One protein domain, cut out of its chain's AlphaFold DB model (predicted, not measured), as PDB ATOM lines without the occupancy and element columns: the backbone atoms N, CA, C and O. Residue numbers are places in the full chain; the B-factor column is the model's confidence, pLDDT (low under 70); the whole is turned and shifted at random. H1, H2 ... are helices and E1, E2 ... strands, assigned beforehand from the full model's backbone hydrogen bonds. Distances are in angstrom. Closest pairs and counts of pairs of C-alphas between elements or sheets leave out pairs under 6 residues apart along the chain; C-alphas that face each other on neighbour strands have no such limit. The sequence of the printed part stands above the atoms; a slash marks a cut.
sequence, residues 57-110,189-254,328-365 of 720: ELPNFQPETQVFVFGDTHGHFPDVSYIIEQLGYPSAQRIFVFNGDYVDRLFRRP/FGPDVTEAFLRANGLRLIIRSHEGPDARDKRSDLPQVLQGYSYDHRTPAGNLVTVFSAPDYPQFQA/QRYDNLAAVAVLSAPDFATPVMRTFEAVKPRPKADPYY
ATOM      1  N   GLU A  57      20.150 -17.549 -19.911       92.62
ATOM      2  CA  GLU A  57      20.352 -16.228 -19.313       92.62
ATOM      3  C   GLU A  57      21.855 -15.922 -19.212       92.62
ATOM      4  O   GLU A  57      22.642 -16.772 -18.795       92.62
ATOM      5  N   LEU A  58      22.260 -14.703 -19.589       87.62
ATOM      6  CA  LEU A  58      23.658 -14.255 -19.597       87.62
ATOM      7  C   LEU A  58      23.907 -13.213 -18.486       87.62
ATOM      8  O   LEU A  58      23.760 -12.013 -18.724       87.62
ATOM      9  N   PRO A  59      24.256 -13.634 -17.255       76.31
ATOM     10  CA  PRO A  59      24.577 -12.717 -16.165       76.31
ATOM     11  C   PRO A  59      26.018 -12.184 -16.260       76.31
ATOM     12  O   PRO A  59      26.878 -12.759 -16.921       76.31
ATOM     13  N   ASN A  60      26.311 -11.137 -15.481       73.62
ATOM     14  CA  ASN A  60      27.675 -10.689 -15.157       73.62
ATOM     15  C   ASN A  60      28.549 -10.243 -16.353       73.62
ATOM     16  O   ASN A  60      29.760 -10.483 -16.364       73.62
ATOM     17  N   PHE A  61      27.952  -9.551 -17.332       83.69
ATOM     18  CA  PHE A  61      28.700  -8.837 -18.375       83.69
ATOM     19  C   PHE A  61      29.796  -7.943 -17.769       83.69
ATOM     20  O   PHE A  61      29.571  -7.248 -16.775       83.69
ATOM     21  N   GLN A  62      30.981  -7.951 -18.378       82.12
ATOM     22  CA  GLN A  62      32.078  -7.065 -17.992       82.12
ATOM     23  C   GLN A  62      31.845  -5.651 -18.558       82.12
ATOM     24  O   GLN A  62      31.060  -5.478 -19.499       82.12
ATOM     25  N   PRO A  63      32.545  -4.624 -18.040       82.00
ATOM     26  CA  PRO A  63      32.661  -3.348 -18.735       82.00
ATOM     27  C   PRO A  63      33.121  -3.556 -20.186       82.00
ATOM     28  O   PRO A  63      33.971  -4.407 -20.464       82.00
ATOM     29  N   GLU A  64      32.536  -2.785 -21.101       84.12
ATOM     30  CA  GLU A  64      32.737  -2.882 -22.555       84.12
ATOM     31  C   GLU A  64      32.378  -4.241 -23.203       84.12
ATOM     32  O   GLU A  64      32.704  -4.456 -24.372       84.12
ATOM     33  N   THR A  65      31.691  -5.174 -22.518       91.44
ATOM     34  CA  THR A  65      31.208  -6.399 -23.185       91.44
ATOM     35  C   THR A  65      30.174  -6.059 -24.259       91.44
ATOM     36  O   THR A  65      29.177  -5.375 -24.000       91.44
ATOM     37  N   GLN A  66      30.390  -6.605 -25.456       94.69
ATOM     38  CA  GLN A  66      29.490  -6.514 -26.599       94.69
ATOM     39  C   GLN A  66      28.868  -7.877 -26.919       94.69
ATOM     40  O   GLN A  66      29.539  -8.914 -26.862       94.69
ATOM     41  N   VAL A  67      27.586  -7.864 -27.289       96.44
ATOM     42  CA  VAL A  67      26.852  -9.036 -27.788       96.44
ATOM     43  C   VAL A  67      26.476  -8.777 -29.243       96.44
ATOM     44  O   VAL A  67      25.806  -7.791 -29.547       96.44
ATOM     45  N   PHE A  68      26.922  -9.652 -30.138       97.69
ATOM     46  CA  PHE A  68      26.678  -9.592 -31.575       97.69
ATOM     47  C   PHE A  68      25.571 -10.584 -31.928       97.69
ATOM     48  O   PHE A  68      25.811 -11.793 -31.959       97.69
ATOM     49  N   VAL A  69      24.360 -10.077 -32.164       98.25
ATOM     50  CA  VAL A  69      23.194 -10.895 -32.522       98.25
ATOM     51  C   VAL A  69      23.045 -10.927 -34.041       98.25
ATOM     52  O   VAL A  69      22.737  -9.914 -34.676       98.25
ATOM     53  N   PHE A  70      23.291 -12.103 -34.608       98.38
ATOM     54  CA  PHE A  70      23.030 -12.461 -35.997       98.38
ATOM     55  C   PHE A  70      21.622 -13.055 -36.093       98.38
ATOM     56  O   PHE A  70      21.201 -13.784 -35.194       98.38
ATOM     57  N   GLY A  71      20.919 -12.771 -37.185       98.00
ATOM     58  CA  GLY A  71      19.717 -13.505 -37.572       98.00
ATOM     59  C   GLY A  71      20.027 -14.635 -38.549       98.00
ATOM     60  O   GLY A  71      21.138 -15.164 -38.550       98.00
ATOM     61  N   ASP A  72      19.053 -14.960 -39.399       96.69
ATOM     62  CA  ASP A  72      19.126 -16.043 -40.387       96.69
ATOM     63  C   ASP A  72      20.392 -15.930 -41.247       96.69
ATOM     64  O   ASP A  72      20.759 -14.838 -41.698       96.69
ATOM     65  N   THR A  73      21.050 -17.060 -41.511       94.25
ATOM     66  CA  THR A  73      22.283 -17.105 -42.320       94.25
ATOM     67  C   THR A  73      22.269 -18.128 -43.451       94.25
ATOM     68  O   THR A  73      23.123 -18.016 -44.322       94.25
ATOM     69  N   HIS A  74      21.311 -19.063 -43.527       88.88
ATOM     70  CA  HIS A  74      21.056 -19.888 -44.728       88.88
ATOM     71  C   HIS A  74      22.274 -20.638 -45.322       88.88
ATOM     72  O   HIS A  74      22.364 -20.816 -46.536       88.88
ATOM     73  N   GLY A  75      23.294 -20.991 -44.538       85.88
ATOM     74  CA  GLY A  75      24.535 -21.525 -45.116       85.88
ATOM     75  C   GLY A  75      25.330 -20.538 -45.999       85.88
ATOM     76  O   GLY A  75      26.197 -20.971 -46.764       85.88
ATOM     77  N   HIS A  76      25.120 -19.218 -45.875       84.50
ATOM     78  CA  HIS A  76      25.944 -18.136 -46.454       84.50
ATOM     79  C   HIS A  76      27.332 -18.052 -45.777       84.50
ATOM     80  O   HIS A  76      27.788 -16.999 -45.331       84.50
ATOM     81  N   PHE A  77      28.028 -19.181 -45.667       88.19
ATOM     82  CA  PHE A  77      29.276 -19.313 -44.918       88.19
ATOM     83  C   PHE A  77      30.390 -18.322 -45.331       88.19
ATOM     84  O   PHE A  77      31.044 -17.795 -44.427       88.19
ATOM     85  N   PRO A  78      30.619 -18.003 -46.627       87.69
ATOM     86  CA  PRO A  78      31.605 -16.989 -47.009       87.69
ATOM     87  C   PRO A  78      31.288 -15.608 -46.423       87.69
ATOM     88  O   PRO A  78      32.191 -14.931 -45.937       87.69
ATOM     89  N   ASP A  79      30.006 -15.229 -46.421       91.12
ATOM     90  CA  ASP A  79      29.522 -13.951 -45.900       91.12
ATOM     91  C   ASP A  79      29.624 -13.914 -44.368       91.12
ATOM     92  O   ASP A  79      30.239 -13.008 -43.811       91.12
ATOM     93  N   VAL A  80      29.129 -14.950 -43.680       92.75
ATOM     94  CA  VAL A  80      29.223 -15.077 -42.211       92.75
ATOM     95  C   VAL A  80      30.678 -15.046 -41.740       92.75
ATOM     96  O   VAL A  80      31.012 -14.315 -40.808       92.75
ATOM     97  N   SER A  81      31.568 -15.791 -42.402       91.88
ATOM     98  CA  SER A  81      32.990 -15.812 -42.050       91.88
ATOM     99  C   SER A  81      33.673 -14.462 -42.288       91.88
ATOM    100  O   SER A  81      34.563 -14.113 -41.517       91.88
ATOM    101  N   TYR A  82      33.272 -13.705 -43.314       91.75
ATOM    102  CA  TYR A  82      33.767 -12.344 -43.543       91.75
ATOM    103  C   TYR A  82      33.254 -11.365 -42.474       91.75
ATOM    104  O   TYR A  82      34.034 -10.589 -41.924       91.75
ATOM    105  N   ILE A  83      31.970 -11.440 -42.109       94.88
ATOM    106  CA  ILE A  83      31.372 -10.595 -41.063       94.88
ATOM    107  C   ILE A  83      32.061 -10.837 -39.707       94.88
ATOM    108  O   ILE A  83      32.416  -9.878 -39.021       94.88
ATOM    109  N   ILE A  84      32.331 -12.098 -39.338       94.62
ATOM    110  CA  ILE A  84      33.076 -12.434 -38.109       94.62
ATOM    111  C   ILE A  84      34.501 -11.853 -38.136       94.62
ATOM    112  O   ILE A  84      34.984 -11.404 -37.098       94.62
ATOM    113  N   GLU A  85      35.168 -11.789 -39.292       92.12
ATOM    114  CA  GLU A  85      36.477 -11.127 -39.409       92.12
ATOM    115  C   GLU A  85      36.394  -9.606 -39.219       92.12
ATOM    116  O   GLU A  85      37.244  -9.045 -38.527       92.12
ATOM    117  N   GLN A  86      35.360  -8.940 -39.750       93.69
ATOM    118  CA  GLN A  86      35.169  -7.488 -39.579       93.69
ATOM    119  C   GLN A  86      34.768  -7.090 -38.144       93.69
ATOM    120  O   GLN A  86      35.102  -6.000 -37.679       93.69
ATOM    121  N   LEU A  87      34.052  -7.958 -37.423       95.00
ATOM    122  CA  LEU A  87      33.724  -7.771 -35.998       95.00
ATOM    123  C   LEU A  87      34.871  -8.227 -35.070       95.00
ATOM    124  O   LEU A  87      35.030  -7.728 -33.948       95.00
ATOM    125  N   GLY A  88      35.693  -9.150 -35.567       93.94
ATOM    126  CA  GLY A  88      36.733  -9.868 -34.850       93.94
ATOM    127  C   GLY A  88      36.178 -11.002 -33.980       93.94
ATOM    128  O   GLY A  88      35.109 -10.903 -33.384       93.94
ATOM    129  N   TYR A  89      36.955 -12.078 -33.876       93.12
ATOM    130  CA  TYR A  89      36.541 -13.362 -33.301       93.12
ATOM    131  C   TYR A  89      36.001 -13.318 -31.848       93.12
ATOM    132  O   TYR A  89      36.388 -12.425 -31.077       93.12
ATOM    133  N   PRO A  90      35.157 -14.298 -31.451       92.38
ATOM    134  CA  PRO A  90      34.591 -14.404 -30.103       92.38
ATOM    135  C   PRO A  90      35.626 -14.326 -28.972       92.38
ATOM    136  O   PRO A  90      36.752 -14.807 -29.098       92.38
ATOM    137  N   SER A  91      35.234 -13.725 -27.849       91.06
ATOM    138  CA  SER A  91      36.060 -13.602 -26.640       91.06
ATOM    139  C   SER A  91      35.190 -13.347 -25.402       91.06
ATOM    140  O   SER A  91      33.991 -13.105 -25.522       91.06
ATOM    141  N   ALA A  92      35.791 -13.295 -24.207       86.94
ATOM    142  CA  ALA A  92      35.088 -12.925 -22.970       86.94
ATOM    143  C   ALA A  92      34.434 -11.517 -22.994       86.94
ATOM    144  O   ALA A  92      33.600 -11.212 -22.144       86.94
ATOM    145  N   GLN A  93      34.790 -10.661 -23.961       90.56
ATOM    146  CA  GLN A  93      34.159  -9.353 -24.198       90.56
ATOM    147  C   GLN A  93      33.363  -9.284 -25.513       90.56
ATOM    148  O   GLN A  93      32.693  -8.283 -25.750       90.56
ATOM    149  N   ARG A  94      33.409 -10.320 -26.361       93.25
ATOM    150  CA  ARG A  94      32.669 -10.396 -27.630       93.25
ATOM    151  C   ARG A  94      31.890 -11.702 -27.702       93.25
ATOM    152  O   ARG A  94      32.418 -12.727 -28.135       93.25
ATOM    153  N   ILE A  95      30.638 -11.640 -27.269       94.44
ATOM    154  CA  ILE A  95      29.700 -12.764 -27.268       94.44
ATOM    155  C   ILE A  95      28.951 -12.762 -28.603       94.44
ATOM    156  O   ILE A  95      28.520 -11.709 -29.063       94.44
ATOM    157  N   PHE A  96      28.798 -13.926 -29.229       95.69
ATOM    158  CA  PHE A  96      28.101 -14.084 -30.507       95.69
ATOM    159  C   PHE A  96      26.844 -14.929 -30.297       95.69
ATOM    160  O   PHE A  96      26.908 -15.975 -29.655       95.69
ATOM    161  N   VAL A  97      25.716 -14.482 -30.848       96.88
ATOM    162  CA  VAL A  97      24.422 -15.178 -30.800       96.88
ATOM    163  C   VAL A  97      23.919 -15.327 -32.230       96.88
ATOM    164  O   VAL A  97      23.732 -14.325 -32.915       96.88
ATOM    165  N   PHE A  98      23.703 -16.563 -32.680       97.31
ATOM    166  CA  PHE A  98      23.115 -16.871 -33.987       97.31
ATOM    167  C   PHE A  98      21.662 -17.295 -33.778       97.31
ATOM    168  O   PHE A  98      21.391 -18.390 -33.288       97.31
ATOM    169  N   ASN A  99      20.732 -16.396 -34.088       96.25
ATOM    170  CA  ASN A  99      19.329 -16.501 -33.703       96.25
ATOM    171  C   ASN A  99      18.489 -17.277 -34.738       96.25
ATOM    172  O   ASN A  99      17.522 -16.754 -35.283       96.25
ATOM    173  N   GLY A 100      18.865 -18.535 -34.989       92.06
ATOM    174  CA  GLY A 100      18.144 -19.454 -35.880       92.06
ATOM    175  C   GLY A 100      18.686 -19.545 -37.313       92.06
ATOM    176  O   GLY A 100      19.738 -18.996 -37.641       92.06
ATOM    177  N   ASP A 101      17.977 -20.334 -38.126       91.69
ATOM    178  CA  ASP A 101      18.020 -20.444 -39.594       91.69
ATOM    179  C   ASP A 101      19.431 -20.337 -40.224       91.69
ATOM    180  O   ASP A 101      19.698 -19.597 -41.177       91.69
ATOM    181  N   TYR A 102      20.366 -21.116 -39.665       90.12
ATOM    182  CA  TYR A 102      21.773 -21.204 -40.081       90.12
ATOM    183  C   TYR A 102      22.064 -22.298 -41.129       90.12
ATOM    184  O   TYR A 102      23.157 -22.337 -41.696       90.12
ATOM    185  N   VAL A 103      21.080 -23.149 -41.425       82.81
ATOM    186  CA  VAL A 103      21.091 -24.178 -42.485       82.81
ATOM    187  C   VAL A 103      19.875 -24.001 -43.414       82.81
ATOM    188  O   VAL A 103      19.226 -22.958 -43.387       82.81
ATOM    189  N   ASP A 104      19.582 -25.012 -44.236       69.56
ATOM    190  CA  ASP A 104      18.470 -25.080 -45.188       69.56
ATOM    191  C   ASP A 104      18.476 -24.059 -46.346       69.56
ATOM    192  O   ASP A 104      19.358 -23.218 -46.498       69.56
ATOM    193  N   ARG A 105      17.523 -24.250 -47.269       52.31
ATOM    194  CA  ARG A 105      17.472 -23.713 -48.647       52.31
ATOM    195  C   ARG A 105      18.549 -24.194 -49.629       52.31
ATOM    196  O   ARG A 105      18.508 -23.777 -50.784       52.31
ATOM    197  N   LEU A 106      19.364 -25.190 -49.275       40.16
ATOM    198  CA  LEU A 106      19.815 -26.176 -50.271       40.16
ATOM    199  C   LEU A 106      18.543 -26.816 -50.856       40.16
ATOM    200  O   LEU A 106      17.841 -27.514 -50.127       40.16
ATOM    201  N   PHE A 107      18.176 -26.454 -52.094       37.09
ATOM    202  CA  PHE A 107      16.794 -26.538 -52.594       37.09
ATOM    203  C   PHE A 107      16.049 -27.830 -52.206       37.09
ATOM    204  O   PHE A 107      16.370 -28.919 -52.682       37.09
ATOM    205  N   ARG A 108      14.915 -27.685 -51.504       32.88
ATOM    206  CA  ARG A 108      13.800 -28.611 -51.730       32.88
ATOM    207  C   ARG A 108      13.292 -28.346 -53.146       32.88
ATOM    208  O   ARG A 108      12.558 -27.379 -53.353       32.88
ATOM    209  N   ARG A 109      13.676 -29.180 -54.117       31.25
ATOM    210  CA  ARG A 109      12.989 -29.219 -55.416       31.25
ATOM    211  C   ARG A 109      11.500 -29.473 -55.126       31.25
ATOM    212  O   ARG A 109      11.211 -30.424 -54.394       31.25
ATOM    213  N   PRO A 110      10.558 -28.636 -55.599       32.53
ATOM    214  CA  PRO A 110       9.145 -28.877 -55.347       32.53
ATOM    215  C   PRO A 110       8.761 -30.266 -55.875       32.53
ATOM    216  O   PRO A 110       9.125 -30.584 -57.008       32.53
ATOM    217  N   PHE A 189       1.123 -11.970 -33.952       97.81
ATOM    218  CA  PHE A 189       0.992 -11.148 -32.750       97.81
ATOM    219  C   PHE A 189       1.287  -9.666 -33.003       97.81
ATOM    220  O   PHE A 189       2.215  -9.315 -33.732       97.81
ATOM    221  N   GLY A 190       0.487  -8.801 -32.381       98.12
ATOM    222  CA  GLY A 190       0.550  -7.356 -32.559       98.12
ATOM    223  C   GLY A 190       1.534  -6.601 -31.648       98.12
ATOM    224  O   GLY A 190       2.198  -7.180 -30.770       98.12
ATOM    225  N   PRO A 191       1.607  -5.266 -31.811       98.25
ATOM    226  CA  PRO A 191       2.392  -4.389 -30.942       98.25
ATOM    227  C   PRO A 191       1.853  -4.335 -29.503       98.25
ATOM    228  O   PRO A 191       2.633  -4.161 -28.573       98.25
ATOM    229  N   ASP A 192       0.553  -4.547 -29.299       97.81
ATOM    230  CA  ASP A 192      -0.111  -4.646 -27.993       97.81
ATOM    231  C   ASP A 192       0.332  -5.890 -27.207       97.81
ATOM    232  O   ASP A 192       0.723  -5.788 -26.042       97.81
ATOM    233  N   VAL A 193       0.366  -7.052 -27.869       97.88
ATOM    234  CA  VAL A 193       0.908  -8.307 -27.321       97.88
ATOM    235  C   VAL A 193       2.379  -8.132 -26.936       97.88
ATOM    236  O   VAL A 193       2.812  -8.555 -25.863       97.88
ATOM    237  N   THR A 194       3.134  -7.452 -27.800       98.25
ATOM    238  CA  THR A 194       4.554  -7.147 -27.592       98.25
ATOM    239  C   THR A 194       4.764  -6.235 -26.381       98.25
ATOM    240  O   THR A 194       5.593  -6.535 -25.523       98.25
ATOM    241  N   GLU A 195       3.994  -5.149 -26.265       98.00
ATOM    242  CA  GLU A 195       4.067  -4.215 -25.135       98.00
ATOM    243  C   GLU A 195       3.709  -4.900 -23.809       98.00
ATOM    244  O   GLU A 195       4.398  -4.706 -22.804       98.00
ATOM    245  N   ALA A 196       2.655  -5.724 -23.809       97.00
ATOM    246  CA  ALA A 196       2.217  -6.474 -22.638       97.00
ATOM    247  C   ALA A 196       3.296  -7.456 -22.158       97.00
ATOM    248  O   ALA A 196       3.631  -7.455 -20.971       97.00
ATOM    249  N   PHE A 197       3.892  -8.236 -23.067       97.12
ATOM    250  CA  PHE A 197       4.962  -9.177 -22.728       97.12
ATOM    251  C   PHE A 197       6.231  -8.465 -22.235       97.12
ATOM    252  O   PHE A 197       6.793  -8.863 -21.212       97.12
ATOM    253  N   LEU A 198       6.662  -7.392 -22.911       97.44
ATOM    254  CA  LEU A 198       7.813  -6.585 -22.489       97.44
ATOM    255  C   LEU A 198       7.604  -6.026 -21.074       97.44
ATOM    256  O   LEU A 198       8.441  -6.236 -20.193       97.44
ATOM    257  N   ARG A 199       6.450  -5.388 -20.828       96.88
ATOM    258  CA  ARG A 199       6.093  -4.804 -19.527       96.88
ATOM    259  C   ARG A 199       6.004  -5.850 -18.416       96.88
ATOM    260  O   ARG A 199       6.515  -5.598 -17.329       96.88
ATOM    261  N   ALA A 200       5.375  -6.999 -18.672       96.00
ATOM    262  CA  ALA A 200       5.192  -8.053 -17.673       96.00
ATOM    263  C   ALA A 200       6.519  -8.681 -17.211       96.00
ATOM    264  O   ALA A 200       6.647  -9.046 -16.047       96.00
ATOM    265  N   ASN A 201       7.509  -8.768 -18.106       95.75
ATOM    266  CA  ASN A 201       8.807  -9.393 -17.832       95.75
ATOM    267  C   ASN A 201       9.935  -8.379 -17.529       95.75
ATOM    268  O   ASN A 201      11.086  -8.778 -17.367       95.75
ATOM    269  N   GLY A 202       9.639  -7.074 -17.465       95.62
ATOM    270  CA  GLY A 202      10.640  -6.023 -17.215       95.62
ATOM    271  C   GLY A 202      11.640  -5.801 -18.363       95.62
ATOM    272  O   GLY A 202      12.727  -5.268 -18.140       95.62
ATOM    273  N   LEU A 203      11.291  -6.216 -19.583       96.44
ATOM    274  CA  LEU A 203      12.147  -6.158 -20.769       96.44
ATOM    275  C   LEU A 203      11.924  -4.862 -21.567       96.44
ATOM    276  O   LEU A 203      10.831  -4.302 -21.573       96.44
ATOM    277  N   ARG A 204      12.957  -4.413 -22.295       96.62
ATOM    278  CA  ARG A 204      12.923  -3.218 -23.175       96.62
ATOM    279  C   ARG A 204      13.147  -3.513 -24.666       96.62
ATOM    280  O   ARG A 204      13.049  -2.605 -25.493       96.62
ATOM    281  N   LEU A 205      13.481  -4.752 -25.020       97.94
ATOM    282  CA  LEU A 205      13.826  -5.146 -26.384       97.94
ATOM    283  C   LEU A 205      13.527  -6.633 -26.606       97.94
ATOM    284  O   LEU A 205      13.871  -7.460 -25.766       97.94
ATOM    285  N   ILE A 206      12.947  -6.954 -27.761       98.25
ATOM    286  CA  ILE A 206      12.946  -8.293 -28.361       98.25
ATOM    287  C   ILE A 206      13.704  -8.198 -29.689       98.25
ATOM    288  O   ILE A 206      13.464  -7.279 -30.475       98.25
ATOM    289  N   ILE A 207      14.595  -9.155 -29.943       98.50
ATOM    290  CA  ILE A 207      15.220  -9.365 -31.252       98.50
ATOM    291  C   ILE A 207      14.763 -10.731 -31.761       98.50
ATOM    292  O   ILE A 207      14.820 -11.709 -31.016       98.50
ATOM    293  N   ARG A 208      14.302 -10.789 -33.011       98.19
ATOM    294  CA  ARG A 208      13.939 -12.018 -33.727       98.19
ATOM    295  C   ARG A 208      14.612 -12.087 -35.097       98.19
ATOM    296  O   ARG A 208      15.333 -11.170 -35.494       98.19
ATOM    297  N   SER A 209      14.323 -13.155 -35.831       97.75
ATOM    298  CA  SER A 209      14.813 -13.404 -37.194       97.75
ATOM    299  C   SER A 209      13.672 -14.006 -38.039       97.75
ATOM    300  O   SER A 209      12.544 -13.530 -37.902       97.75
ATOM    301  N   HIS A 210      13.907 -15.031 -38.862       95.81
ATOM    302  CA  HIS A 210      12.909 -15.869 -39.556       95.81
ATOM    303  C   HIS A 210      12.015 -15.170 -40.615       95.81
ATOM    304  O   HIS A 210      11.087 -15.763 -41.186       95.81
ATOM    305  N   GLU A 211      12.283 -13.898 -40.920       94.38
ATOM    306  CA  GLU A 211      11.610 -13.134 -41.974       94.38
ATOM    307  C   GLU A 211      12.602 -12.334 -42.818       94.38
ATOM    308  O   GLU A 211      12.758 -11.123 -42.659       94.38
ATOM    309  N   GLY A 212      13.234 -13.028 -43.764       93.38
ATOM    310  CA  GLY A 212      14.012 -12.415 -44.837       93.38
ATOM    311  C   GLY A 212      13.178 -11.628 -45.862       93.38
ATOM    312  O   GLY A 212      11.940 -11.630 -45.820       93.38
ATOM    313  N   PRO A 213      13.842 -10.980 -46.840       92.19
ATOM    314  CA  PRO A 213      13.186 -10.161 -47.862       92.19
ATOM    315  C   PRO A 213      12.082 -10.899 -48.627       92.19
ATOM    316  O   PRO A 213      11.032 -10.326 -48.896       92.19
ATOM    317  N   ASP A 214      12.268 -12.193 -48.906       89.94
ATOM    318  CA  ASP A 214      11.287 -13.006 -49.630       89.94
ATOM    319  C   ASP A 214      10.048 -13.376 -48.799       89.94
ATOM    320  O   ASP A 214       9.027 -13.762 -49.368       89.94
ATOM    321  N   ALA A 215      10.102 -13.264 -47.469       90.19
ATOM    322  CA  ALA A 215       8.914 -13.307 -46.620       90.19
ATOM    323  C   ALA A 215       8.207 -11.943 -46.624       90.19
ATOM    324  O   ALA A 215       6.987 -11.877 -46.779       90.19
ATOM    325  N   ARG A 216       8.973 -10.848 -46.527       92.06
ATOM    326  CA  ARG A 216       8.432  -9.482 -46.460       92.06
ATOM    327  C   ARG A 216       7.833  -8.984 -47.781       92.06
ATOM    328  O   ARG A 216       6.797  -8.339 -47.728       92.06
ATOM    329  N   ASP A 217       8.342  -9.389 -48.949       89.62
ATOM    330  CA  ASP A 217       7.737  -9.111 -50.277       89.62
ATOM    331  C   ASP A 217       6.308  -9.678 -50.448       89.62
ATOM    332  O   ASP A 217       5.549  -9.311 -51.348       89.62
ATOM    333  N   LYS A 218       5.895 -10.585 -49.555       87.12
ATOM    334  CA  LYS A 218       4.552 -11.177 -49.547       87.12
ATOM    335  C   LYS A 218       3.548 -10.382 -48.701       87.12
ATOM    336  O   LYS A 218       2.355 -10.661 -48.822       87.12
ATOM    337  N   ARG A 219       3.986  -9.398 -47.900       87.00
ATOM    338  CA  ARG A 219       3.132  -8.573 -47.022       87.00
ATOM    339  C   ARG A 219       3.302  -7.072 -47.287       87.00
ATOM    340  O   ARG A 219       4.314  -6.632 -47.814       87.00
ATOM    341  N   SER A 220       2.309  -6.290 -46.874       87.94
ATOM    342  CA  SER A 220       2.322  -4.818 -46.907       87.94
ATOM    343  C   SER A 220       2.148  -4.176 -45.524       87.94
ATOM    344  O   SER A 220       2.117  -2.955 -45.421       87.94
ATOM    345  N   ASP A 221       2.014  -4.977 -44.460       92.62
ATOM    346  CA  ASP A 221       1.703  -4.491 -43.112       92.62
ATOM    347  C   ASP A 221       2.942  -4.034 -42.325       92.62
ATOM    348  O   ASP A 221       2.841  -3.146 -41.483       92.62
ATOM    349  N   LEU A 222       4.108  -4.626 -42.601       93.62
ATOM    350  CA  LEU A 222       5.360  -4.380 -41.888       93.62
ATOM    351  C   LEU A 222       6.515  -4.015 -42.835       93.62
ATOM    352  O   LEU A 222       6.495  -4.401 -44.006       93.62
ATOM    353  N   PRO A 223       7.554  -3.304 -42.345       93.31
ATOM    354  CA  PRO A 223       8.657  -2.848 -43.183       93.31
ATOM    355  C   PRO A 223       9.443  -3.978 -43.859       93.31
ATOM    356  O   PRO A 223       9.602  -5.080 -43.326       93.31
ATOM    357  N   GLN A 224      10.015  -3.648 -45.014       93.94
ATOM    358  CA  GLN A 224      10.989  -4.478 -45.718       93.94
ATOM    359  C   GLN A 224      12.324  -4.568 -44.967       93.94
ATOM    360  O   GLN A 224      12.812  -3.574 -44.431       93.94
ATOM    361  N   VAL A 225      12.964  -5.739 -45.011       95.06
ATOM    362  CA  VAL A 225      14.266  -6.015 -44.363       95.06
ATOM    363  C   VAL A 225      15.457  -5.887 -45.329       95.06
ATOM    364  O   VAL A 225      16.485  -6.532 -45.157       95.06
ATOM    365  N   LEU A 226      15.354  -5.040 -46.362       95.94
ATOM    366  CA  LEU A 226      16.417  -4.858 -47.372       95.94
ATOM    367  C   LEU A 226      17.738  -4.312 -46.793       95.94
ATOM    368  O   LEU A 226      18.796  -4.507 -47.383       95.94
ATOM    369  N   GLN A 227      17.693  -3.666 -45.624       97.12
ATOM    370  CA  GLN A 227      18.874  -3.236 -44.859       97.12
ATOM    371  C   GLN A 227      19.386  -4.318 -43.882       97.12
ATOM    372  O   GLN A 227      20.203  -4.029 -43.014       97.12
ATOM    373  N   GLY A 228      18.875  -5.549 -43.972       96.81
ATOM    374  CA  GLY A 228      19.170  -6.649 -43.052       96.81
ATOM    375  C   GLY A 228      18.444  -6.565 -41.705       96.81
ATOM    376  O   GLY A 228      18.650  -7.417 -40.851       96.81
ATOM    377  N   TYR A 229      17.602  -5.555 -41.473       98.25
ATOM    378  CA  TYR A 229      16.790  -5.454 -40.259       98.25
ATOM    379  C   TYR A 229      15.526  -4.610 -40.471       98.25
ATOM    380  O   TYR A 229      15.447  -3.810 -41.406       98.25
ATOM    381  N   SER A 230      14.569  -4.748 -39.555       97.69
ATOM    382  CA  SER A 230      13.399  -3.876 -39.409       97.69
ATOM    383  C   SER A 230      13.056  -3.662 -37.931       97.69
ATOM    384  O   SER A 230      13.314  -4.511 -37.082       97.69
ATOM    385  N   TYR A 231      12.460  -2.511 -37.612       97.38
ATOM    386  CA  TYR A 231      11.810  -2.270 -36.320       97.38
ATOM    387  C   TYR A 231      10.308  -2.461 -36.518       97.38
ATOM    388  O   TYR A 231       9.640  -1.550 -37.006       97.38
ATOM    389  N   ASP A 232       9.800  -3.644 -36.184       97.62
ATOM    390  CA  ASP A 232       8.423  -4.029 -36.511       97.62
ATOM    391  C   ASP A 232       7.421  -3.439 -35.517       97.62
ATOM    392  O   ASP A 232       6.413  -2.866 -35.920       97.62
ATOM    393  N   HIS A 233       7.730  -3.495 -34.217       98.12
ATOM    394  CA  HIS A 233       6.922  -2.860 -33.175       98.12
ATOM    395  C   HIS A 233       7.758  -1.847 -32.389       98.12
ATOM    396  O   HIS A 233       8.848  -2.155 -31.901       98.12
ATOM    397  N   ARG A 234       7.219  -0.638 -32.215       97.12
ATOM    398  CA  ARG A 234       7.756   0.395 -31.320       97.12
ATOM    399  C   ARG A 234       6.701   0.697 -30.266       97.12
ATOM    400  O   ARG A 234       5.661   1.259 -30.593       97.12
ATOM    401  N   THR A 235       6.950   0.301 -29.022       96.75
ATOM    402  CA  THR A 235       5.977   0.404 -27.922       96.75
ATOM    403  C   THR A 235       6.540   1.264 -26.782       96.75
ATOM    404  O   THR A 235       7.762   1.353 -26.639       96.75
ATOM    405  N   PRO A 236       5.698   1.854 -25.913       96.69
ATOM    406  CA  PRO A 236       6.144   2.536 -24.697       96.69
ATOM    407  C   PRO A 236       6.966   1.666 -23.729       96.69
ATOM    408  O   PRO A 236       7.711   2.212 -22.919       96.69
ATOM    409  N   ALA A 237       6.834   0.334 -23.784       96.31
ATOM    410  CA  ALA A 237       7.644  -0.589 -22.982       96.31
ATOM    411  C   ALA A 237       9.013  -0.894 -23.624       96.31
ATOM    412  O   ALA A 237       9.981  -1.168 -22.917       96.31
ATOM    413  N   GLY A 238       9.107  -0.841 -24.956       96.88
ATOM    414  CA  GLY A 238      10.301  -1.227 -25.700       96.88
ATOM    415  C   GLY A 238      10.050  -1.527 -27.181       96.88
ATOM    416  O   GLY A 238       8.946  -1.338 -27.698       96.88
ATOM    417  N   ASN A 239      11.082  -2.006 -27.874       97.44
ATOM    418  CA  ASN A 239      11.018  -2.317 -29.309       97.44
ATOM    419  C   ASN A 239      10.978  -3.832 -29.574       97.44
ATOM    420  O   ASN A 239      11.534  -4.616 -28.804       97.44
ATOM    421  N   LEU A 240      10.416  -4.222 -30.719       98.38
ATOM    422  CA  LEU A 240      10.689  -5.501 -31.374       98.38
ATOM    423  C   LEU A 240      11.415  -5.246 -32.695       98.38
ATOM    424  O   LEU A 240      10.988  -4.415 -33.501       98.38
ATOM    425  N   VAL A 241      12.512  -5.968 -32.899       98.44
ATOM    426  CA  VAL A 241      13.377  -5.874 -34.076       98.44
ATOM    427  C   VAL A 241      13.463  -7.241 -34.747       98.44
ATOM    428  O   VAL A 241      13.742  -8.230 -34.073       98.44
ATOM    429  N   THR A 242      13.300  -7.291 -36.067       98.56
ATOM    430  CA  THR A 242      13.721  -8.445 -36.874       98.56
ATOM    431  C   THR A 242      15.111  -8.155 -37.443       98.56
ATOM    432  O   THR A 242      15.341  -7.076 -37.987       98.56
ATOM    433  N   VAL A 243      16.047  -9.094 -37.291       98.50
ATOM    434  CA  VAL A 243      17.426  -9.037 -37.806       98.50
ATOM    435  C   VAL A 243      17.652 -10.218 -38.745       98.50
ATOM    436  O   VAL A 243      17.180 -11.324 -38.485       98.50
ATOM    437  N   PHE A 244      18.386  -9.974 -39.825       97.94
ATOM    438  CA  PHE A 244      18.569 -10.881 -40.945       97.94
ATOM    439  C   PHE A 244      20.013 -10.793 -41.461       97.94
ATOM    440  O   PHE A 244      20.471  -9.721 -41.864       97.94
ATOM    441  N   SER A 245      20.759 -11.900 -41.435       97.69
ATOM    442  CA  SER A 245      22.220 -11.894 -41.626       97.69
ATOM    443  C   SER A 245      22.699 -12.583 -42.916       97.69
ATOM    444  O   SER A 245      23.904 -12.747 -43.108       97.69
ATOM    445  N   ALA A 246      21.786 -12.933 -43.825       94.50
ATOM    446  CA  ALA A 246      22.086 -13.475 -45.150       94.50
ATOM    447  C   ALA A 246      21.996 -12.369 -46.226       94.50
ATOM    448  O   ALA A 246      20.890 -11.977 -46.608       94.50
ATOM    449  N   PRO A 247      23.119 -11.833 -46.736       93.75
ATOM    450  CA  PRO A 247      23.074 -10.771 -47.737       93.75
ATOM    451  C   PRO A 247      22.794 -11.354 -49.130       93.75
ATOM    452  O   PRO A 247      23.171 -12.498 -49.412       93.75
ATOM    453  N   ASP A 248      22.186 -10.557 -50.010       90.56
ATOM    454  CA  ASP A 248      21.925 -10.918 -51.413       90.56
ATOM    455  C   ASP A 248      21.165 -12.263 -51.562       90.56
ATOM    456  O   ASP A 248      21.547 -13.158 -52.327       90.56
ATOM    457  N   TYR A 249      20.109 -12.427 -50.752       87.62
ATOM    458  CA  TYR A 249      19.252 -13.620 -50.678       87.62
ATOM    459  C   TYR A 249      18.335 -13.732 -51.911       87.62
ATOM    460  O   TYR A 249      18.014 -12.698 -52.500       87.62
ATOM    461  N   PRO A 250      17.837 -14.930 -52.285       83.38
ATOM    462  CA  PRO A 250      18.251 -16.266 -51.828       83.38
ATOM    463  C   PRO A 250      19.713 -16.599 -52.176       83.38
ATOM    464  O   PRO A 250      20.281 -16.023 -53.099       83.38
ATOM    465  N   GLN A 251      20.335 -17.559 -51.474       72.94
ATOM    466  CA  GLN A 251      21.700 -18.008 -51.812       72.94
ATOM    467  C   GLN A 251      21.791 -18.488 -53.267       72.94
ATOM    468  O   GLN A 251      22.742 -18.153 -53.976       72.94
ATOM    469  N   PHE A 252      20.768 -19.225 -53.694       71.56
ATOM    470  CA  PHE A 252      20.636 -19.849 -55.000       71.56
ATOM    471  C   PHE A 252      19.642 -19.077 -55.861       71.56
ATOM    472  O   PHE A 252      18.545 -18.760 -55.404       71.56
ATOM    473  N   GLN A 253      20.008 -18.824 -57.113       65.94
ATOM    474  CA  GLN A 253      19.046 -18.422 -58.134       65.94
ATOM    475  C   GLN A 253      18.347 -19.673 -58.672       65.94
ATOM    476  O   GLN A 253      18.942 -20.753 -58.694       65.94
ATOM    477  N   ALA A 254      17.089 -19.541 -59.088       57.72
ATOM    478  CA  ALA A 254      16.475 -20.556 -59.936       57.72
ATOM    479  C   ALA A 254      17.214 -20.592 -61.291       57.72
ATOM    480  O   ALA A 254      17.826 -19.583 -61.669       57.72
ATOM    481  N   GLN A 328      14.940 -14.812 -58.076       76.75
ATOM    482  CA  GLN A 328      15.618 -13.527 -58.256       76.75
ATOM    483  C   GLN A 328      16.183 -13.041 -56.912       76.75
ATOM    484  O   GLN A 328      15.530 -13.139 -55.870       76.75
ATOM    485  N   ARG A 329      17.409 -12.507 -56.933       84.31
ATOM    486  CA  ARG A 329      18.055 -11.963 -55.734       84.31
ATOM    487  C   ARG A 329      17.438 -10.634 -55.311       84.31
ATOM    488  O   ARG A 329      16.945  -9.869 -56.142       84.31
ATOM    489  N   TYR A 330      17.506 -10.347 -54.016       88.31
ATOM    490  CA  TYR A 330      16.977  -9.121 -53.422       88.31
ATOM    491  C   TYR A 330      17.995  -7.969 -53.367       88.31
ATOM    492  O   TYR A 330      17.564  -6.827 -53.218       88.31
ATOM    493  N   ASP A 331      19.301  -8.244 -53.527       89.69
ATOM    494  CA  ASP A 331      20.420  -7.305 -53.279       89.69
ATOM    495  C   ASP A 331      20.318  -6.630 -51.891       89.69
ATOM    496  O   ASP A 331      20.618  -5.456 -51.692       89.69
ATOM    497  N   ASN A 332      19.820  -7.391 -50.907       94.38
ATOM    498  CA  ASN A 332      19.694  -6.936 -49.530       94.38
ATOM    499  C   ASN A 332      21.050  -6.957 -48.816       94.38
ATOM    500  O   ASN A 332      21.872  -7.852 -49.030       94.38
ATOM    501  N   LEU A 333      21.227  -6.038 -47.872       96.50
ATOM    502  CA  LEU A 333      22.300  -6.138 -46.890       96.50
ATOM    503  C   LEU A 333      21.973  -7.227 -45.858       96.50
ATOM    504  O   LEU A 333      20.807  -7.533 -45.593       96.50
ATOM    505  N   ALA A 334      23.013  -7.782 -45.251       97.12
ATOM    506  CA  ALA A 334      22.924  -8.456 -43.962       97.12
ATOM    507  C   ALA A 334      23.057  -7.423 -42.843       97.12
ATOM    508  O   ALA A 334      23.776  -6.438 -43.009       97.12
ATOM    509  N   ALA A 335      22.451  -7.671 -41.684       98.25
ATOM    510  CA  ALA A 335      22.729  -6.918 -40.468       98.25
ATOM    511  C   ALA A 335      23.148  -7.826 -39.308       98.25
ATOM    512  O   ALA A 335      22.812  -9.009 -39.256       98.25
ATOM    513  N   VAL A 336      23.866  -7.230 -38.359       98.50
ATOM    514  CA  VAL A 336      24.151  -7.771 -37.027       98.50
ATOM    515  C   VAL A 336      23.794  -6.687 -36.015       98.50
ATOM    516  O   VAL A 336      24.280  -5.556 -36.121       98.50
ATOM    517  N   ALA A 337      22.952  -7.016 -35.037       98.38
ATOM    518  CA  ALA A 337      22.625  -6.103 -33.947       98.38
ATOM    519  C   ALA A 337      23.719  -6.177 -32.875       98.38
ATOM    520  O   ALA A 337      23.926  -7.222 -32.256       98.38
ATOM    521  N   VAL A 338      24.429  -5.069 -32.661       97.75
ATOM    522  CA  VAL A 338      25.457  -4.954 -31.622       97.75
ATOM    523  C   VAL A 338      24.834  -4.342 -30.375       97.75
ATOM    524  O   VAL A 338      24.455  -3.169 -30.363       97.75
ATOM    525  N   LEU A 339      24.740  -5.142 -29.319       95.94
ATOM    526  CA  LEU A 339      24.361  -4.704 -27.978       95.94
ATOM    527  C   LEU A 339      25.641  -4.416 -27.192       95.94
ATOM    528  O   LEU A 339      26.665  -5.066 -27.414       95.94
ATOM    529  N   SER A 340      25.631  -3.446 -26.282       92.62
ATOM    530  CA  SER A 340      26.814  -3.106 -25.479       92.62
ATOM    531  C   SER A 340      26.412  -2.681 -24.075       92.62
ATOM    532  O   SER A 340      25.410  -1.989 -23.893       92.62
ATOM    533  N   ALA A 341      27.208  -3.076 -23.082       86.81
ATOM    534  CA  ALA A 341      27.045  -2.570 -21.727       86.81
ATOM    535  C   ALA A 341      27.219  -1.031 -21.700       86.81
ATOM    536  O   ALA A 341      28.097  -0.517 -22.393       86.81
ATOM    537  N   PRO A 342      26.431  -0.278 -20.907       86.69
ATOM    538  CA  PRO A 342      25.381  -0.747 -20.001       86.69
ATOM    539  C   PRO A 342      23.976  -0.876 -20.630       86.69
ATOM    540  O   PRO A 342      23.116  -1.489 -20.000       86.69
ATOM    541  N   ASP A 343      23.705  -0.315 -21.818       89.44
ATOM    542  CA  ASP A 343      22.351  -0.283 -22.409       89.44
ATOM    543  C   ASP A 343      22.145  -1.295 -23.548       89.44
ATOM    544  O   ASP A 343      22.163  -0.967 -24.733       89.44
ATOM    545  N   PHE A 344      21.843  -2.539 -23.176       92.00
ATOM    546  CA  PHE A 344      21.526  -3.619 -24.119       92.00
ATOM    547  C   PHE A 344      20.207  -3.427 -24.897       92.00
ATOM    548  O   PHE A 344      19.913  -4.213 -25.792       92.00
ATOM    549  N   ALA A 345      19.402  -2.408 -24.578       94.00
ATOM    550  CA  ALA A 345      18.095  -2.183 -25.201       94.00
ATOM    551  C   ALA A 345      18.118  -1.259 -26.433       94.00
ATOM    552  O   ALA A 345      17.095  -1.135 -27.110       94.00
ATOM    553  N   THR A 346      19.259  -0.626 -26.732       94.81
ATOM    554  CA  THR A 346      19.423   0.297 -27.869       94.81
ATOM    555  C   THR A 346      20.450  -0.275 -28.864       94.81
ATOM    556  O   THR A 346      21.616   0.121 -28.843       94.81
ATOM    557  N   PRO A 347      20.061  -1.251 -29.710       96.56
ATOM    558  CA  PRO A 347      20.981  -1.977 -30.586       96.56
ATOM    559  C   PRO A 347      21.591  -1.088 -31.677       96.56
ATOM    560  O   PRO A 347      20.876  -0.426 -32.435       96.56
ATOM    561  N   VAL A 348      22.916  -1.149 -31.824       97.38
ATOM    562  CA  VAL A 348      23.631  -0.553 -32.961       97.38
ATOM    563  C   VAL A 348      23.654  -1.565 -34.103       97.38
ATOM    564  O   VAL A 348      24.381  -2.556 -34.050       97.38
ATOM    565  N   MET A 349      22.866  -1.322 -35.149       97.81
ATOM    566  CA  MET A 349      22.862  -2.180 -36.338       97.81
ATOM    567  C   MET A 349      24.132  -1.946 -37.158       97.81
ATOM    568  O   MET A 349      24.411  -0.818 -37.566       97.81
ATOM    569  N   ARG A 350      24.891  -3.011 -37.427       98.12
ATOM    570  CA  ARG A 350      25.984  -3.006 -38.410       98.12
ATOM    571  C   ARG A 350      25.548  -3.782 -39.639       98.12
ATOM    572  O   ARG A 350      25.168  -4.943 -39.512       98.12
ATOM    573  N   THR A 351      25.607  -3.143 -40.802       97.94
ATOM    574  CA  THR A 351      25.152  -3.702 -42.078       97.94
ATOM    575  C   THR A 351      26.322  -4.083 -42.983       97.94
ATOM    576  O   THR A 351      27.349  -3.405 -42.984       97.94
ATOM    577  N   PHE A 352      26.157  -5.145 -43.769       97.19
ATOM    578  CA  PHE A 352      27.202  -5.736 -44.606       97.19
ATOM    579  C   PHE A 352      26.655  -6.117 -45.987       97.19
ATOM    580  O   PHE A 352      25.577  -6.703 -46.096       97.19
ATOM    581  N   GLU A 353      27.413  -5.811 -47.040       94.94
ATOM    582  CA  GLU A 353      27.169  -6.332 -48.390       94.94
ATOM    583  C   GLU A 353      27.560  -7.814 -48.509       94.94
ATOM    584  O   GLU A 353      28.378  -8.321 -47.738       94.94
ATOM    585  N   ALA A 354      27.016  -8.498 -49.519       90.88
ATOM    586  CA  ALA A 354      27.439  -9.849 -49.870       90.88
ATOM    587  C   ALA A 354      28.869  -9.883 -50.423       90.88
ATOM    588  O   ALA A 354      29.283  -9.013 -51.195       90.88
ATOM    589  N   VAL A 355      29.597 -10.950 -50.099       86.75
ATOM    590  CA  VAL A 355      30.922 -11.231 -50.653       86.75
ATOM    591  C   VAL A 355      30.774 -11.546 -52.144       86.75
ATOM    592  O   VAL A 355      30.121 -12.520 -52.531       86.75
ATOM    593  N   LYS A 356      31.375 -10.690 -52.978       82.94
ATOM    594  CA  LYS A 356      31.337 -10.736 -54.447       82.94
ATOM    595  C   LYS A 356      32.721 -11.164 -54.993       82.94
ATOM    596  O   LYS A 356      33.731 -10.714 -54.450       82.94
ATOM    597  N   PRO A 357      32.803 -11.987 -56.059       76.94
ATOM    598  CA  PRO A 357      31.692 -12.637 -56.756       76.94
ATOM    599  C   PRO A 357      31.026 -13.715 -55.886       76.94
ATOM    600  O   PRO A 357      31.704 -14.413 -55.131       76.94
ATOM    601  N   ARG A 358      29.700 -13.871 -56.007       72.38
ATOM    602  CA  ARG A 358      28.993 -14.990 -55.364       72.38
ATOM    603  C   ARG A 358      29.524 -16.300 -55.970       72.38
ATOM    604  O   ARG A 358      29.628 -16.374 -57.198       72.38
ATOM    605  N   PRO A 359      29.865 -17.327 -55.171       62.19
ATOM    606  CA  PRO A 359      30.237 -18.623 -55.725       62.19
ATOM    607  C   PRO A 359      29.046 -19.208 -56.490       62.19
ATOM    608  O   PRO A 359      27.908 -19.127 -56.023       62.19
ATOM    609  N   LYS A 360      29.305 -19.822 -57.651       58.25
ATOM    610  CA  LYS A 360      28.290 -20.625 -58.338       58.25
ATOM    611  C   LYS A 360      28.102 -21.906 -57.523       58.25
ATOM    612  O   LYS A 360      28.922 -22.816 -57.595       58.25
ATOM    613  N   ALA A 361      27.086 -21.904 -56.671       55.38
ATOM    614  CA  ALA A 361      26.700 -23.036 -55.850       55.38
ATOM    615  C   ALA A 361      25.396 -23.605 -56.408       55.38
ATOM    616  O   ALA A 361      24.420 -22.873 -56.551       55.38
ATOM    617  N   ASP A 362      25.394 -24.900 -56.701       54.31
ATOM    618  CA  ASP A 362      24.194 -25.668 -57.027       54.31
ATOM    619  C   ASP A 362      23.619 -26.284 -55.731       54.31
ATOM    620  O   ASP A 362      24.349 -26.417 -54.738       54.31
ATOM    621  N   PRO A 363      22.330 -26.676 -55.678       56.03
ATOM    622  CA  PRO A 363      21.803 -27.436 -54.547       56.03
ATOM    623  C   PRO A 363      22.602 -28.719 -54.296       56.03
ATOM    624  O   PRO A 363      22.699 -29.591 -55.152       56.03
ATOM    625  N   TYR A 364      23.105 -28.870 -53.071       46.41
ATOM    626  CA  TYR A 364      23.850 -30.060 -52.639       46.41
ATOM    627  C   TYR A 364      22.972 -31.322 -52.483       46.41
ATOM    628  O   TYR A 364      23.499 -32.422 -52.332       46.41
ATOM    629  N   TYR A 365      21.642 -31.178 -52.520       44.75
ATOM    630  CA  TYR A 365      20.682 -32.268 -52.345       44.75
ATOM    631  C   TYR A 365      19.742 -32.390 -53.547       44.75
ATOM    632  O   TYR A 365      18.889 -31.529 -53.758       44.75
TER     633      TYR A 365
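This is residues 57 to 110, 189 to 254 and 328 to 365 of the 720 residues of the protein "SER_THR_PHOSPHATASE domain-containing protein" of Gonium pectorale (UniProt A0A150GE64). Two sheets stand face to face as a wedge-shaped sandwich, the four strands E2, E1, E6 and E7 opposite the three strands E3, E5 and E4, with H1 packed on the far side of the first sheet and H2 on the far side of the second. The sheets come closest around Phe 70, Tyr 229, Val 243 and Ala 335 and splay apart from there, while residues 104 to 110 and 359 to 365 form loose tails. The printed part has 158 residues, with three named helices and seven named strands in the order E1, H1, E2, H2, E3, H3, E4, E5, E6, E7. Both sheets are mixed and the class is mixed, helices and strands, with only 64 residues in named elements, under half of the printed part. The whole is compact, with a radius of gyration of the C-alphas of 16.5 A, and spans 46 by 38 by 23 A.

Find C-alpha 66 at (29.490, -6.514, -26.599), where E1 begins; it runs through residues 66 to 70, 12.9 A. H1 follows at residues 77 to 87, 15.3 A, and E2 at residues 94 to 98, 13.2 A. After a cut, find C-alpha 191 at (2.392, -4.389, -30.942); from there H2 runs to residue 200, 14.0 A. Next come E3, residues 205 to 208, 10.1 A, and the short H3, residues 213 to 216, 5.0 A. E4 takes residues 229 to 235, 17.4 A, and E5 residues 238 to 243, 16.1 A. After the second cut E6 takes residues 334 to 340, 19.6 A, and E7 residues 348 to 352, 13.2 A, ending at C-alpha 352 (27.202, -5.736, -44.606).

Begin with the strongly twisted sheet E2, E1, E6, E7, whose edge strands are E2 and E7. E1 and E2 are parallel, with N 68 and O 95 2.8 A apart, within hydrogen-bond range; E1, H1 and E2 make a strand-helix-strand unit, two parallel neighbour strands with a helix between, and its crossover is right-handed. E1 and E6 are antiparallel, with N 67 to O 339 at 2.9 A. E6 and E7 are a hairpin, with N 352 to O 334 at 2.8 A. H1 is on this sheet at a height over the sheet of 9.3 A, making two layers, a helix on one face of a sheet. It lies over E6 and only just over E1, where 3 of its C-alphas fall, and runs slantwise to the strands, at 33 degrees to E6 on the local plane. Turn to the sheet E3, E5, E4. E3 and E5 are parallel, with N 208 to O 241 at 2.8 A; E5 and E4 are a hairpin, with N 230 to O 242 at 2.9 A. H2 is on this sheet, again two layers, at a height over the sheet of 8.1 A; it lies over E5 and runs across the strands, at 63 degrees on the local plane. The closest C-alphas of H2 and E4 are those of Pro 191 and His 233, 5.3 A apart. The two sheets form a sandwich, two sheets face to face: the parts that face each other are 10.1 A centre to centre and the best planes 25 degrees apart. Look at Tyr 229 and Ala 335, the closest C-alphas of E4 and E6, 6.1 A apart, and at Val 243 and Ala 335, those of E5 and E6, at 6.3 A. H3 touches no helix and is on neither sheet. In H1 and H2 every O i to N i+4 pair is within hydrogen-bond range; H3 is too short for such a pair.

The C-alphas farthest apart are those of Pro 63 and Pro 110, 50.4 A. Residues 111 to 188 are not printed, with C-alphas 110 and 189 29.9 A apart across the cut; residues 255 to 327 are not printed, with C-alphas 254 and 328 7.3 A apart. Of the links printed whole, the one from H3 to E4 is long, with 12 residues. The mean pLDDT of the printed part is 88.5, and you will find it under 70 at residues 104 to 110, 253 to 254 and 359 to 365.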